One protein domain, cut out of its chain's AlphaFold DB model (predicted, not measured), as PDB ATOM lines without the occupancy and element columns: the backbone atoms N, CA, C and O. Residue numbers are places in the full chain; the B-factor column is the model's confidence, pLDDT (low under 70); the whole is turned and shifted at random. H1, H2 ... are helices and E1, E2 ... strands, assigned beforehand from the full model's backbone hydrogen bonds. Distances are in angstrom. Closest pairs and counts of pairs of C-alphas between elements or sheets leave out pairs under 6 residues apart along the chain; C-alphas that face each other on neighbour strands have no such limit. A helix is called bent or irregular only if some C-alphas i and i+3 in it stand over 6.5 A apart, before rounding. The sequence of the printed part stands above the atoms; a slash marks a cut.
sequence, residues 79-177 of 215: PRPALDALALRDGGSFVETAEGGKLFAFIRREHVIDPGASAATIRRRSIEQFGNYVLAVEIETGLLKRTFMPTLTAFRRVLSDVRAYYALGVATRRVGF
ATOM      1  N   PRO A  79     -11.059 -22.476  10.833       43.88
ATOM      2  CA  PRO A  79      -9.994 -23.449  10.657       43.88
ATOM      3  C   PRO A  79      -9.324 -23.656  12.005       43.88
ATOM      4  O   PRO A  79      -8.989 -22.683  12.689       43.88
ATOM      5  N   ARG A  80      -9.197 -24.931  12.409       47.28
ATOM      6  CA  ARG A  80      -8.379 -25.306  13.566       47.28
ATOM      7  C   ARG A  80      -7.110 -24.473  13.435       47.28
ATOM      8  O   ARG A  80      -6.554 -24.487  12.331       47.28
ATOM      9  N   PRO A  81      -6.709 -23.685  14.457       39.97
ATOM     10  CA  PRO A  81      -5.481 -22.924  14.349       39.97
ATOM     11  C   PRO A  81      -4.430 -23.860  13.780       39.97
ATOM     12  O   PRO A  81      -4.437 -25.052  14.107       39.97
ATOM     13  N   ALA A  82      -3.535 -23.333  12.955       39.72
ATOM     14  CA  ALA A  82      -2.321 -24.020  12.553       39.72
ATOM     15  C   ALA A  82      -1.394 -24.272  13.771       39.72
ATOM     16  O   ALA A  82      -0.192 -24.041  13.718       39.72
ATOM     17  N   LEU A  83      -1.952 -24.749  14.891       41.69
ATOM     18  CA  LEU A  83      -1.322 -25.654  15.829       41.69
ATOM     19  C   LEU A  83      -0.618 -26.760  15.054       41.69
ATOM     20  O   LEU A  83       0.508 -27.053  15.425       41.69
ATOM     21  N   ASP A  84      -1.175 -27.214  13.923       36.19
ATOM     22  CA  ASP A  84      -0.480 -28.079  12.971       36.19
ATOM     23  C   ASP A  84       0.876 -27.480  12.542       36.19
ATOM     24  O   ASP A  84       1.889 -28.094  12.827       36.19
ATOM     25  N   ALA A  85       0.994 -26.267  11.983       33.38
ATOM     26  CA  ALA A  85       2.268 -25.762  11.414       33.38
ATOM     27  C   ALA A  85       3.484 -25.745  12.374       33.38
ATOM     28  O   ALA A  85       4.617 -25.927  11.929       33.38
ATOM     29  N   LEU A  86       3.266 -25.567  13.684       34.00
ATOM     30  CA  LEU A  86       4.328 -25.561  14.706       34.00
ATOM     31  C   LEU A  86       4.371 -26.825  15.574       34.00
ATOM     32  O   LEU A  86       5.444 -27.195  16.045       34.00
ATOM     33  N   ALA A  87       3.256 -27.544  15.738       41.03
ATOM     34  CA  ALA A  87       3.284 -28.929  16.208       41.03
ATOM     35  C   ALA A  87       4.056 -29.820  15.217       41.03
ATOM     36  O   ALA A  87       4.755 -30.735  15.639       41.03
ATOM     37  N   LEU A  88       4.009 -29.498  13.922       39.72
ATOM     38  CA  LEU A  88       4.700 -30.195  12.838       39.72
ATOM     39  C   LEU A  88       6.240 -30.144  12.952       39.72
ATOM     40  O   LEU A  88       6.891 -31.005  12.370       39.72
ATOM     41  N   ARG A  89       6.843 -29.207  13.709       37.47
ATOM     42  CA  ARG A  89       8.315 -29.105  13.868       37.47
ATOM     43  C   ARG A  89       8.892 -29.744  15.138       37.47
ATOM     44  O   ARG A  89      10.018 -30.221  15.090       37.47
ATOM     45  N   ASP A  90       8.127 -29.814  16.229       41.78
ATOM     46  CA  ASP A  90       8.624 -30.253  17.553       41.78
ATOM     47  C   ASP A  90       8.102 -31.641  17.989       41.78
ATOM     48  O   ASP A  90       8.026 -31.946  19.182       41.78
ATOM     49  N   GLY A  91       7.669 -32.492  17.049       39.84
ATOM     50  CA  GLY A  91       7.018 -33.768  17.392       39.84
ATOM     51  C   GLY A  91       5.678 -33.560  18.108       39.84
ATOM     52  O   GLY A  91       5.308 -34.298  19.027       39.84
ATOM     53  N   GLY A  92       4.978 -32.492  17.730       46.75
ATOM     54  CA  GLY A  92       3.757 -32.024  18.350       46.75
ATOM     55  C   GLY A  92       2.651 -33.066  18.323       46.75
ATOM     56  O   GLY A  92       2.561 -33.938  17.461       46.75
ATOM     57  N   SER A  93       1.841 -33.016  19.373       53.56
ATOM     58  CA  SER A  93       0.881 -34.053  19.691       53.56
ATOM     59  C   SER A  93      -0.114 -34.239  18.552       53.56
ATOM     60  O   SER A  93      -1.021 -33.431  18.397       53.56
ATOM     61  N   PHE A  94      -0.025 -35.368  17.851       66.44
ATOM     62  CA  PHE A  94      -0.988 -35.850  16.851       66.44
ATOM     63  C   PHE A  94      -2.431 -36.015  17.383       66.44
ATOM     64  O   PHE A  94      -3.279 -36.601  16.724       66.44
ATOM     65  N   VAL A  95      -2.734 -35.531  18.589       67.12
ATOM     66  CA  VAL A  95      -4.046 -35.567  19.240       67.12
ATOM     67  C   VAL A  95      -5.124 -34.926  18.361       67.12
ATOM     68  O   VAL A  95      -6.251 -35.414  18.327       67.12
ATOM     69  N   GLU A  96      -4.777 -33.856  17.643       64.19
ATOM     70  CA  GLU A  96      -5.694 -33.067  16.806       64.19
ATOM     71  C   GLU A  96      -6.086 -33.780  15.508       64.19
ATOM     72  O   GLU A  96      -7.206 -33.602  15.023       64.19
ATOM     73  N   THR A  97      -5.198 -34.632  14.990       66.38
ATOM     74  CA  THR A  97      -5.405 -35.435  13.775       66.38
ATOM     75  C   THR A  97      -5.749 -36.896  14.082       66.38
ATOM     76  O   THR A  97      -6.278 -37.599  13.218       66.38
ATOM     77  N   ALA A  98      -5.532 -37.348  15.321       70.81
ATOM     78  CA  ALA A  98      -5.799 -38.707  15.774       70.81
ATOM     79  C   ALA A  98      -7.255 -39.114  15.544       70.81
ATOM     80  O   ALA A  98      -8.193 -38.399  15.915       70.81
ATOM     81  N   GLU A  99      -7.433 -40.296  14.957       77.00
ATOM     82  CA  GLU A  99      -8.727 -40.869  14.585       77.00
ATOM     83  C   GLU A  99      -9.537 -39.938  13.664       77.00
ATOM     84  O   GLU A  99     -10.763 -39.856  13.756       77.00
ATOM     85  N   GLY A 100      -8.849 -39.172  12.806       66.31
ATOM     86  CA  GLY A 100      -9.464 -38.137  11.972       66.31
ATOM     87  C   GLY A 100      -9.955 -36.930  12.780       66.31
ATOM     88  O   GLY A 100     -10.928 -36.286  12.401       66.31
ATOM     89  N   GLY A 101      -9.335 -36.652  13.928       71.44
ATOM     90  CA  GLY A 101      -9.718 -35.592  14.864       71.44
ATOM     91  C   GLY A 101     -10.782 -35.985  15.889       71.44
ATOM     92  O   GLY A 101     -11.166 -35.161  16.722       71.44
ATOM     93  N   LYS A 102     -11.235 -37.246  15.891       77.88
ATOM     94  CA  LYS A 102     -12.200 -37.741  16.888       77.88
ATOM     95  C   LYS A 102     -11.633 -37.707  18.307       77.88
ATOM     96  O   LYS A 102     -12.393 -37.457  19.240       77.88
ATOM     97  N   LEU A 103     -10.326 -37.925  18.486       83.31
ATOM     98  CA  LEU A 103      -9.702 -37.873  19.812       83.31
ATOM     99  C   LEU A 103      -9.789 -36.463  20.414       83.31
ATOM    100  O   LEU A 103     -10.204 -36.300  21.561       83.31
ATOM    101  N   PHE A 104      -9.466 -35.436  19.632       83.19
ATOM    102  CA  PHE A 104      -9.571 -34.047  20.076       83.19
ATOM    103  C   PHE A 104     -11.021 -33.612  20.330       83.19
ATOM    104  O   PHE A 104     -11.310 -32.998  21.360       83.19
ATOM    105  N   ALA A 105     -11.949 -34.001  19.447       81.19
ATOM    106  CA  ALA A 105     -13.384 -33.794  19.648       81.19
ATOM    107  C   ALA A 105     -13.875 -34.413  20.970       81.19
ATOM    108  O   ALA A 105     -14.643 -33.792  21.710       81.19
ATOM    109  N   PHE A 106     -13.389 -35.614  21.303       89.56
ATOM    110  CA  PHE A 106     -13.693 -36.286  22.562       89.56
ATOM    111  C   PHE A 106     -13.136 -35.522  23.769       89.56
ATOM    112  O   PHE A 106     -13.881 -35.245  24.702       89.56
ATOM    113  N   ILE A 107     -11.865 -35.106  23.735       88.62
ATOM    114  CA  ILE A 107     -11.235 -34.339  24.828       88.62
ATOM    115  C   ILE A 107     -12.015 -33.055  25.127       88.62
ATOM    116  O   ILE A 107     -12.266 -32.733  26.289       88.62
ATOM    117  N   ARG A 108     -12.437 -32.331  24.086       87.12
ATOM    118  CA  ARG A 108     -13.244 -31.115  24.241       87.12
ATOM    119  C   ARG A 108     -14.623 -31.399  24.819       87.12
ATOM    120  O   ARG A 108     -15.043 -30.684  25.725       87.12
ATOM    121  N   ARG A 109     -15.311 -32.441  24.338       88.75
ATOM    122  CA  ARG A 109     -16.588 -32.875  24.920       88.75
ATOM    123  C   ARG A 109     -16.433 -33.164  26.410       88.75
ATOM    124  O   ARG A 109     -17.209 -32.636  27.202       88.75
ATOM    125  N   GLU A 110     -15.433 -33.957  26.782       93.19
ATOM    126  CA  GLU A 110     -15.176 -34.322  28.176       93.19
ATOM    127  C   GLU A 110     -14.907 -33.094  29.044       93.19
ATOM    128  O   GLU A 110     -15.448 -32.999  30.141       93.19
ATOM    129  N   HIS A 111     -14.143 -32.120  28.541       87.12
ATOM    130  CA  HIS A 111     -13.908 -30.873  29.263       87.12
ATOM    131  C   HIS A 111     -15.188 -30.053  29.476       87.12
ATOM    132  O   HIS A 111     -15.367 -29.483  30.545       87.12
ATOM    133  N   VAL A 112     -16.088 -29.989  28.490       85.31
ATOM    134  CA  VAL A 112     -17.356 -29.256  28.647       85.31
ATOM    135  C   VAL A 112     -18.308 -29.976  29.608       85.31
ATOM    136  O   VAL A 112     -19.012 -29.322  30.372       85.31
ATOM    137  N   ILE A 113     -18.328 -31.312  29.591       88.75
ATOM    138  CA  ILE A 113     -19.157 -32.115  30.503       88.75
ATOM    139  C   ILE A 113     -18.632 -32.039  31.943       88.75
ATOM    140  O   ILE A 113     -19.425 -31.911  32.872       88.75
ATOM    141  N   ASP A 114     -17.315 -32.123  32.124       91.88
ATOM    142  CA  ASP A 114     -16.639 -32.147  33.420       91.88
ATOM    143  C   ASP A 114     -15.400 -31.225  33.387       91.88
ATOM    144  O   ASP A 114     -14.268 -31.686  33.189       91.88
ATOM    145  N   PRO A 115     -15.579 -29.901  33.580       87.81
ATOM    146  CA  PRO A 115     -14.475 -28.938  33.516       87.81
ATOM    147  C   PRO A 115     -13.367 -29.192  34.547       87.81
ATOM    148  O   PRO A 115     -12.210 -28.816  34.319       87.81
ATOM    149  N   GLY A 116     -13.713 -29.846  35.662       89.19
ATOM    150  CA  GLY A 116     -12.802 -30.218  36.741       89.19
ATOM    151  C   GLY A 116     -11.957 -31.461  36.446       89.19
ATOM    152  O   GLY A 116     -10.962 -31.690  37.139       89.19
ATOM    153  N   ALA A 117     -12.292 -32.237  35.409       93.12
ATOM    154  CA  ALA A 117     -11.571 -33.455  35.063       93.12
ATOM    155  C   ALA A 117     -10.073 -33.194  34.851       93.12
ATOM    156  O   ALA A 117      -9.650 -32.288  34.121       93.12
ATOM    157  N   SER A 118      -9.241 -34.026  35.482       95.81
ATOM    158  CA  SER A 118      -7.793 -33.984  35.292       95.81
ATOM    159  C   SER A 118      -7.391 -34.576  33.938       95.81
ATOM    160  O   SER A 118      -8.062 -35.460  33.405       95.81
ATOM    161  N   ALA A 119      -6.233 -34.165  33.412       92.31
ATOM    162  CA  ALA A 119      -5.681 -34.726  32.175       92.31
ATOM    163  C   ALA A 119      -5.523 -36.259  32.234       92.31
ATOM    164  O   ALA A 119      -5.724 -36.940  31.233       92.31
ATOM    165  N   ALA A 120      -5.216 -36.814  33.413       96.00
ATOM    166  CA  ALA A 120      -5.135 -38.260  33.618       96.00
ATOM    167  C   ALA A 120      -6.508 -38.937  33.507       96.00
ATOM    168  O   ALA A 120      -6.622 -39.996  32.894       96.00
ATOM    169  N   THR A 121      -7.548 -38.300  34.050       97.69
ATOM    170  CA  THR A 121      -8.930 -38.791  33.971       97.69
ATOM    171  C   THR A 121      -9.420 -38.801  32.529       97.69
ATOM    172  O   THR A 121      -9.896 -39.833  32.062       97.69
ATOM    173  N   ILE A 122      -9.241 -37.689  31.804       95.44
ATOM    174  CA  ILE A 122      -9.644 -37.586  30.395       95.44
ATOM    175  C   ILE A 122      -8.866 -38.597  29.548       95.44
ATOM    176  O   ILE A 122      -9.472 -39.316  28.762       95.44
ATOM    177  N   ARG A 123      -7.550 -38.742  29.764       94.56
ATOM    178  CA  ARG A 123      -6.737 -39.747  29.064       94.56
ATOM    179  C   ARG A 123      -7.231 -41.171  29.298       94.56
ATOM    180  O   ARG A 123      -7.293 -41.943  28.348       94.56
ATOM    181  N   ARG A 124      -7.575 -41.535  30.537       97.31
ATOM    182  CA  ARG A 124      -8.131 -42.862  30.845       97.31
ATOM    183  C   ARG A 124      -9.435 -43.100  30.078       97.31
ATOM    184  O   ARG A 124      -9.542 -44.119  29.408       97.31
ATOM    185  N   ARG A 125     -10.358 -42.130  30.086       97.00
ATOM    186  CA  ARG A 125     -11.607 -42.197  29.302       97.00
ATOM    187  C   ARG A 125     -11.331 -42.290  27.793       97.00
ATOM    188  O   ARG A 125     -12.011 -43.023  27.086       97.00
ATOM    189  N   SER A 126     -10.295 -41.616  27.285       94.44
ATOM    190  CA  SER A 126      -9.860 -41.770  25.889       94.44
ATOM    191  C   SER A 126      -9.328 -43.174  25.588       94.44
ATOM    192  O   SER A 126      -9.602 -43.704  24.519       94.44
ATOM    193  N   ILE A 127      -8.604 -43.807  26.514       94.75
ATOM    194  CA  ILE A 127      -8.161 -45.202  26.357       94.75
ATOM    195  C   ILE A 127      -9.354 -46.155  26.361       94.75
ATOM    196  O   ILE A 127      -9.393 -47.073  25.552       94.75
ATOM    197  N   GLU A 128     -10.343 -45.930  27.222       96.56
ATOM    198  CA  GLU A 128     -11.586 -46.712  27.222       96.56
ATOM    199  C   GLU A 128     -12.343 -46.558  25.890       96.56
ATOM    200  O   GLU A 128     -12.879 -47.530  25.366       96.56
ATOM    201  N   GLN A 129     -12.337 -45.353  25.306       94.69
ATOM    202  CA  GLN A 129     -13.063 -45.035  24.076       94.69
ATOM    203  C   GLN A 129     -12.368 -45.502  22.784       94.69
ATOM    204  O   GLN A 129     -13.051 -45.889  21.834       94.69
ATOM    205  N   PHE A 130     -11.040 -45.410  22.707       92.25
ATOM    206  CA  PHE A 130     -10.270 -45.645  21.473       92.25
ATOM    207  C   PHE A 130      -9.255 -46.792  21.591       92.25
ATOM    208  O   PHE A 130      -8.693 -47.231  20.593       92.25
ATOM    209  N   GLY A 131      -9.018 -47.302  22.799       93.50
ATOM    210  CA  GLY A 131      -7.976 -48.280  23.093       93.50
ATOM    211  C   GLY A 131      -6.607 -47.651  23.373       93.50
ATOM    212  O   GLY A 131      -6.433 -46.437  23.465       93.50
ATOM    213  N   ASN A 132      -5.593 -48.509  23.521       91.81
ATOM    214  CA  ASN A 132      -4.211 -48.088  23.804       91.81
ATOM    215  C   ASN A 132      -3.467 -47.532  22.581       91.81
ATOM    216  O   ASN A 132      -2.370 -46.993  22.725       91.81
ATOM    217  N   TYR A 133      -4.046 -47.679  21.392       88.75
ATOM    218  CA  TYR A 133      -3.458 -47.272  20.125       88.75
ATOM    219  C   TYR A 133      -4.471 -46.465  19.334       88.75
ATOM    220  O   TYR A 133      -5.647 -46.810  19.336       88.75
ATOM    221  N   VAL A 134      -3.994 -45.449  18.627       83.62
ATOM    222  CA  VAL A 134      -4.805 -44.606  17.751       83.62
ATOM    223  C   VAL A 134      -4.147 -44.476  16.383       83.62
ATOM    224  O   VAL A 134      -2.928 -44.620  16.247       83.62
ATOM    225  N   LEU A 135      -4.947 -44.217  15.359       76.38
ATOM    226  CA  LEU A 135      -4.486 -43.877  14.020       76.38
ATOM    227  C   LEU A 135      -4.197 -42.379  13.952       76.38
ATOM    228  O   LEU A 135      -5.078 -41.564  14.207       76.38
ATOM    229  N   ALA A 136      -2.972 -42.016  13.598       72.12
ATOM    230  CA  ALA A 136      -2.532 -40.636  13.445       72.12
ATOM    231  C   ALA A 136      -1.922 -40.426  12.061       72.12
ATOM    232  O   ALA A 136      -1.374 -41.361  11.483       72.12
ATOM    233  N   VAL A 137      -1.996 -39.203  11.542       62.75
ATOM    234  CA  VAL A 137      -1.249 -38.835  10.335       62.75
ATOM    235  C   VAL A 137       0.199 -38.594  10.748       62.75
ATOM    236  O   VAL A 137       0.474 -37.744  11.595       62.75
ATOM    237  N   GLU A 138       1.117 -39.376  10.193       60.69
ATOM    238  CA  GLU A 138       2.547 -39.151  10.346       60.69
ATOM    239  C   GLU A 138       2.946 -37.925   9.531       60.69
ATOM    240  O   GLU A 138       2.620 -37.795   8.356       60.69
ATOM    241  N   ILE A 139       3.640 -37.011  10.194       57.56
ATOM    242  CA  ILE A 139       3.934 -35.673   9.686       57.56
ATOM    243  C   ILE A 139       4.824 -35.724   8.444       57.56
ATOM    244  O   ILE A 139       4.558 -35.048   7.457       57.56
ATOM    245  N   GLU A 140       5.873 -36.540   8.498       56.72
ATOM    246  CA  GLU A 140       6.897 -36.601   7.455       56.72
ATOM    247  C   GLU A 140       6.386 -37.270   6.178       56.72
ATOM    248  O   GLU A 140       6.767 -36.889   5.075       56.72
ATOM    249  N   THR A 141       5.518 -38.270   6.324       61.59
ATOM    250  CA  THR A 141       5.061 -39.110   5.212       61.59
ATOM    251  C   THR A 141       3.649 -38.758   4.750       61.59
ATOM    252  O   THR A 141       3.242 -39.156   3.660       61.59
ATOM    253  N   GLY A 142       2.874 -38.047   5.575       59.56
ATOM    254  CA  GLY A 142       1.442 -37.830   5.376       59.56
ATOM    255  C   GLY A 142       0.607 -39.112   5.491       59.56
ATOM    256  O   GLY A 142      -0.595 -39.090   5.218       59.56
ATOM    257  N   LEU A 143       1.216 -40.241   5.870       65.56
ATOM    258  CA  LEU A 143       0.557 -41.541   5.919       65.56
ATOM    259  C   LEU A 143      -0.119 -41.777   7.265       65.56
ATOM    260  O   LEU A 143       0.317 -41.297   8.310       65.56
ATOM    261  N   LEU A 144      -1.182 -42.580   7.254       71.19
ATOM    262  CA  LEU A 144      -1.804 -43.042   8.487       71.19
ATOM    263  C   LEU A 144      -0.912 -44.081   9.163       71.19
ATOM    264  O   LEU A 144      -0.631 -45.143   8.606       71.19
ATOM    265  N   LYS A 145      -0.526 -43.795  10.403       75.94
ATOM    266  CA  LYS A 145       0.285 -44.664  11.244       75.94
ATOM    267  C   LYS A 145      -0.452 -44.990  12.531       75.94
ATOM    268  O   LYS A 145      -1.012 -44.120  13.198       75.94
ATOM    269  N   ARG A 146      -0.412 -46.264  12.914       82.69
ATOM    270  CA  ARG A 146      -0.875 -46.703  14.230       82.69
ATOM    271  C   ARG A 146       0.176 -46.328  15.270       82.69
ATOM    272  O   ARG A 146       1.303 -46.809  15.213       82.69
ATOM    273  N   THR A 147      -0.204 -45.490  16.223       80.12
ATOM    274  CA  THR A 147       0.664 -44.997  17.296       80.12
ATOM    275  C   THR A 147       0.041 -45.266  18.661       80.12
ATOM    276  O   THR A 147      -1.149 -45.561  18.767       80.12
ATOM    277  N   PHE A 148       0.842 -45.209  19.721       85.81
ATOM    278  CA  PHE A 148       0.338 -45.326  21.087       85.81
ATOM    279  C   PHE A 148      -0.524 -44.116  21.455       85.81
ATOM    280  O   PHE A 148      -0.288 -43.009  20.982       85.81
ATOM    281  N   MET A 149      -1.492 -44.311  22.350       88.44
ATOM    282  CA  MET A 149      -2.260 -43.213  22.939       88.44
ATOM    283  C   MET A 149      -1.306 -42.129  23.484       88.44
ATOM    284  O   MET A 149      -0.407 -42.472  24.266       88.44
ATOM    285  N   PRO A 150      -1.517 -40.837  23.152       85.94
ATOM    286  CA  PRO A 150      -0.667 -39.737  23.594       85.94
ATOM    287  C   PRO A 150      -0.361 -39.778  25.089       85.94
ATOM    288  O   PRO A 150      -1.183 -40.198  25.909       85.94
ATOM    289  N   THR A 151       0.839 -39.341  25.458       86.81
ATOM    290  CA  THR A 151       1.299 -39.360  26.851       86.81
ATOM    291  C   THR A 151       0.479 -38.414  27.729       86.81
ATOM    292  O   THR A 151      -0.199 -37.504  27.250       86.81
ATOM    293  N   LEU A 152       0.564 -38.585  29.052       89.00
ATOM    294  CA  LEU A 152      -0.086 -37.667  29.992       89.00
ATOM    295  C   LEU A 152       0.377 -36.212  29.797       89.00
ATOM    296  O   LEU A 152      -0.421 -35.291  29.945       89.00
ATOM    297  N   THR A 153       1.644 -36.002  29.437       84.19
ATOM    298  CA  THR A 153       2.195 -34.673  29.137       84.19
ATOM    299  C   THR A 153       1.506 -34.040  27.929       84.19
ATOM    300  O   THR A 153       1.103 -32.880  28.007       84.19
ATOM    301  N   ALA A 154       1.281 -34.808  26.858       81.31
ATOM    302  CA  ALA A 154       0.532 -34.336  25.694       81.31
ATOM    303  C   ALA A 154      -0.912 -33.957  26.069       81.31
ATOM    304  O   ALA A 154      -1.370 -32.869  25.731       81.31
ATOM    305  N   PHE A 155      -1.598 -34.793  26.858       85.44
ATOM    306  CA  PHE A 155      -2.946 -34.483  27.353       85.44
ATOM    307  C   PHE A 155      -2.989 -33.225  28.229       85.44
ATOM    308  O   PHE A 155      -3.933 -32.448  28.125       85.44
ATOM    309  N   ARG A 156      -1.985 -32.994  29.085       86.19
ATOM    310  CA  ARG A 156      -1.899 -31.771  29.905       86.19
ATOM    311  C   ARG A 156      -1.775 -30.519  29.040       86.19
ATOM    312  O   ARG A 156      -2.477 -29.549  29.312       86.19
ATOM    313  N   ARG A 157      -0.923 -30.557  28.011       80.81
ATOM    314  CA  ARG A 157      -0.751 -29.450  27.058       80.81
ATOM    315  C   ARG A 157      -2.062 -29.152  26.332       80.81
ATOM    316  O   ARG A 157      -2.580 -28.051  26.460       80.81
ATOM    317  N   VAL A 158      -2.645 -30.163  25.689       79.38
ATOM    318  CA  VAL A 158      -3.911 -30.025  24.951       79.38
ATOM    319  C   VAL A 158      -5.033 -29.512  25.855       79.38
ATOM    320  O   VAL A 158      -5.772 -28.609  25.481       79.38
ATOM    321  N   LEU A 159      -5.160 -30.046  27.072       82.38
ATOM    322  CA  LEU A 159      -6.203 -29.612  27.996       82.38
ATOM    323  C   LEU A 159      -5.991 -28.172  28.485       82.38
ATOM    324  O   LEU A 159      -6.971 -27.473  28.728       82.38
ATOM    325  N   SER A 160      -4.742 -27.721  28.626       78.38
ATOM    326  CA  SER A 160      -4.434 -26.317  28.917       78.38
ATOM    327  C   SER A 160      -4.947 -25.404  27.802       78.38
ATOM    328  O   SER A 160      -5.622 -24.416  28.090       78.38
ATOM    329  N   ASP A 161      -4.699 -25.773  26.545       70.12
ATOM    330  CA  ASP A 161      -5.140 -25.008  25.374       70.12
ATOM    331  C   ASP A 161      -6.677 -24.994  25.263       70.12
ATOM    332  O   ASP A 161      -7.290 -23.943  25.072       70.12
ATOM    333  N   VAL A 162      -7.323 -26.143  25.489       74.12
ATOM    334  CA  VAL A 162      -8.790 -26.263  25.529       74.12
ATOM    335  C   VAL A 162      -9.392 -25.416  26.655       74.12
ATOM    336  O   VAL A 162     -10.367 -24.699  26.439       74.12
ATOM    337  N   ARG A 163      -8.818 -25.445  27.861       78.50
ATOM    338  CA  ARG A 163      -9.291 -24.623  28.985       78.50
ATOM    339  C   ARG A 163      -9.155 -23.138  28.687       78.50
ATOM    340  O   ARG A 163     -10.085 -22.385  28.965       78.50
ATOM    341  N   ALA A 164      -8.030 -22.728  28.104       66.56
ATOM    342  CA  ALA A 164      -7.833 -21.354  27.667       66.56
ATOM    343  C   ALA A 164      -8.905 -20.948  26.642       66.56
ATOM    344  O   ALA A 164      -9.524 -19.902  26.816       66.56
ATOM    345  N   TYR A 165      -9.202 -21.801  25.651       65.06
ATOM    346  CA  TYR A 165     -10.270 -21.575  24.669       65.06
ATOM    347  C   TYR A 165     -11.619 -21.264  25.333       65.06
ATOM    348  O   TYR A 165     -12.218 -20.218  25.067       65.06
ATOM    349  N   TYR A 166     -12.079 -22.129  26.239       66.19
ATOM    350  CA  TYR A 166     -13.390 -21.958  26.869       66.19
ATOM    351  C   TYR A 166     -13.418 -20.826  27.910       66.19
ATOM    352  O   TYR A 166     -14.398 -20.083  27.960       66.19
ATOM    353  N   ALA A 167     -12.352 -20.629  28.694       62.84
ATOM    354  CA  ALA A 167     -12.258 -19.520  29.650       62.84
ATOM    355  C   ALA A 167     -12.312 -18.154  28.946       62.84
ATOM    356  O   ALA A 167     -12.993 -17.230  29.399       62.84
ATOM    357  N   LEU A 168     -11.639 -18.039  27.802       51.69
ATOM    358  CA  LEU A 168     -11.627 -16.832  26.986       51.69
ATOM    359  C   LEU A 168     -12.998 -16.555  26.340       51.69
ATOM    360  O   LEU A 168     -13.442 -15.406  26.331       51.69
ATOM    361  N   GLY A 169     -13.709 -17.587  25.870       52.38
ATOM    362  CA  GLY A 169     -15.077 -17.437  25.354       52.38
ATOM    363  C   GLY A 169     -16.072 -16.927  26.407       52.38
ATOM    364  O   GLY A 169     -16.942 -16.111  26.101       52.38
ATOM    365  N   VAL A 170     -15.911 -17.340  27.670       48.91
ATOM    366  CA  VAL A 170     -16.731 -16.852  28.795       48.91
ATOM    367  C   VAL A 170     -16.417 -15.390  29.133       48.91
ATOM    368  O   VAL A 170     -17.333 -14.609  29.401       48.91
ATOM    369  N   ALA A 171     -15.138 -15.004  29.097       41.19
ATOM    370  CA  ALA A 171     -14.680 -13.681  29.521       41.19
ATOM    371  C   ALA A 171     -15.092 -12.541  28.575       41.19
ATOM    372  O   ALA A 171     -15.184 -11.388  28.988       41.19
ATOM    373  N   THR A 172     -15.332 -12.832  27.302       40.00
ATOM    374  CA  THR A 172     -15.366 -11.792  26.265       40.00
ATOM    375  C   THR A 172     -16.739 -11.465  25.714       40.00
ATOM    376  O   THR A 172     -16.871 -10.388  25.138       40.00
ATOM    377  N   ARG A 173     -17.760 -12.320  25.904       41.88
ATOM    378  CA  ARG A 173     -19.177 -12.093  25.517       41.88
ATOM    379  C   ARG A 173     -19.389 -11.438  24.132       41.88
ATOM    380  O   ARG A 173     -20.440 -10.849  23.887       41.88
ATOM    381  N   ARG A 174     -18.416 -11.520  23.219       34.38
ATOM    382  CA  ARG A 174     -18.436 -10.883  21.898       34.38
ATOM    383  C   ARG A 174     -18.546 -11.959  20.833       34.38
ATOM    384  O   ARG A 174     -17.808 -12.940  20.838       34.38
ATOM    385  N   VAL A 175     -19.483 -11.739  19.920       36.22
ATOM    386  CA  VAL A 175     -19.632 -12.499  18.680       36.22
ATOM    387  C   VAL A 175     -18.374 -12.280  17.825       36.22
ATOM    388  O   VAL A 175     -17.930 -11.142  17.689       36.22
ATOM    389  N   GLY A 176     -17.786 -13.352  17.283       42.72
ATOM    390  CA  GLY A 176     -16.549 -13.284  16.488       42.72
ATOM    391  C   GLY A 176     -15.282 -13.404  17.336       42.72
ATOM    392  O   GLY A 176     -14.378 -12.570  17.258       42.72
ATOM    393  N   PHE A 177     -15.229 -14.433  18.182       35.75
ATOM    394  CA  PHE A 177     -14.164 -14.677  19.153       35.75
ATOM    395  C   PHE A 177     -12.844 -15.192  18.535       35.75
ATOM    396  O   PHE A 177     -12.163 -16.038  19.106       35.75
TER     397      PHE A 177
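AT A GLANCE: This is residues 79 to 177 of the 215 residues of an uncharacterized protein of Brucella anthropi (UniProt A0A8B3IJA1). Three helices, H2, H3 and H4, cross one another at wide angles to make a small core, and the two-stranded hairpin of E1 and E2 sits at one end of it, beside residues 98 to 103 of H2. H4, the longest helix, runs out from this core away from the hairpin, and residues 170 to 176, at its end and just after it, stick out; the short helix H1 lies off the core, with no contact to another named element. The printed part has 99 residues with four named helices and two named strands, in the order H1, H2, H3, E1, E2, H4, and its class is mostly helix. The sheet has the order E1 - E2 and is antiparallel. The whole is compact, with a radius of gyration of the C-alphas of 13.9 A and spans of 41 by 29 by 20 A.

HOW THE PARTS SIT: H1, residues 83 to 87, is apart from H2, residues 98 to 113, which follows it after a short link of 10 residues. Among the named elements, H2 has its centre nearest to the mean of the C-alphas, at 6.4 A. H2 is irregular, with C-alphas 100 and 103 standing 7.8 A apart. With its residues 103 to 110 alone it touches H3, residues 119 to 130; the closest C-alphas are those of Ile 107 and Ile 122, 6.6 A apart. H2 and H3 run opposite ways at a steep tilt of 50 degrees. After H3 come the strands E1, residues 133 to 137, and E2, residues 144 to 148, which form a hairpin. They are antiparallel, with 142 degrees between their directions; N 134 and O 147 are within hydrogen-bond range at 2.9 A, as are N 145 and O 136 at 2.8 A. The closest C-alphas of H2 and E1 are those of Ala 98 and Ala 136, 4.5 A apart, while H2 and E2 are near each other, with 7 pairs of C-alphas within 10 A. H4, residues 152 to 172, touches H3 with its residues 152 to 159 alone and stands about perpendicular to it at 73 degrees; the closest C-alphas are those of Ala 119 and Arg 156, 5.3 A apart. With its residues 159 to 163 alone H4 touches H2, the closest C-alphas being those of Arg 108 and Val 162, 6.7 A apart. H2 and H4 run the same way at a steep tilt of 56 degrees. E1 and H4 are apart, as are H3 and E2, and H1 is apart from H3, E1, E2 and H4. In H1, H3 and H4 every O i to N i+4 pair is within hydrogen-bond range; in H2 10 of 12 are.

IN THESE COORDINATES: H1 begins at C-alpha 83, (-1.322, -25.654, 15.829), and has five residues. H2 is 20.9 A long from first to last C-alpha, and H3 is 16.0 A long. E1 measures 13.1 A and E2 13.0 A. H4 is 30.3 A long, from C-alpha 152 at (-0.086, -37.667, 29.992) to C-alpha 172 at (-15.366, -11.792, 26.265).

THE WHOLE: The two C-alphas farthest apart are those of Thr 141 and Arg 173, at 41.6 A. The first and last printed C-alphas, of Pro 79 and Phe 177, are 12.9 A apart. The printed part runs from 79 to 177 without a cut. The links H2 to H3, H3 to E1 and E2 to H4 are tight, H1 to H2 and E1 to E2 are short, and no link is long. The mean pLDDT of the printed part is 71.2, and 41 residues are under 70: residues 79 to 97, residue 100, residues 137 to 143 and residues 164 to 177.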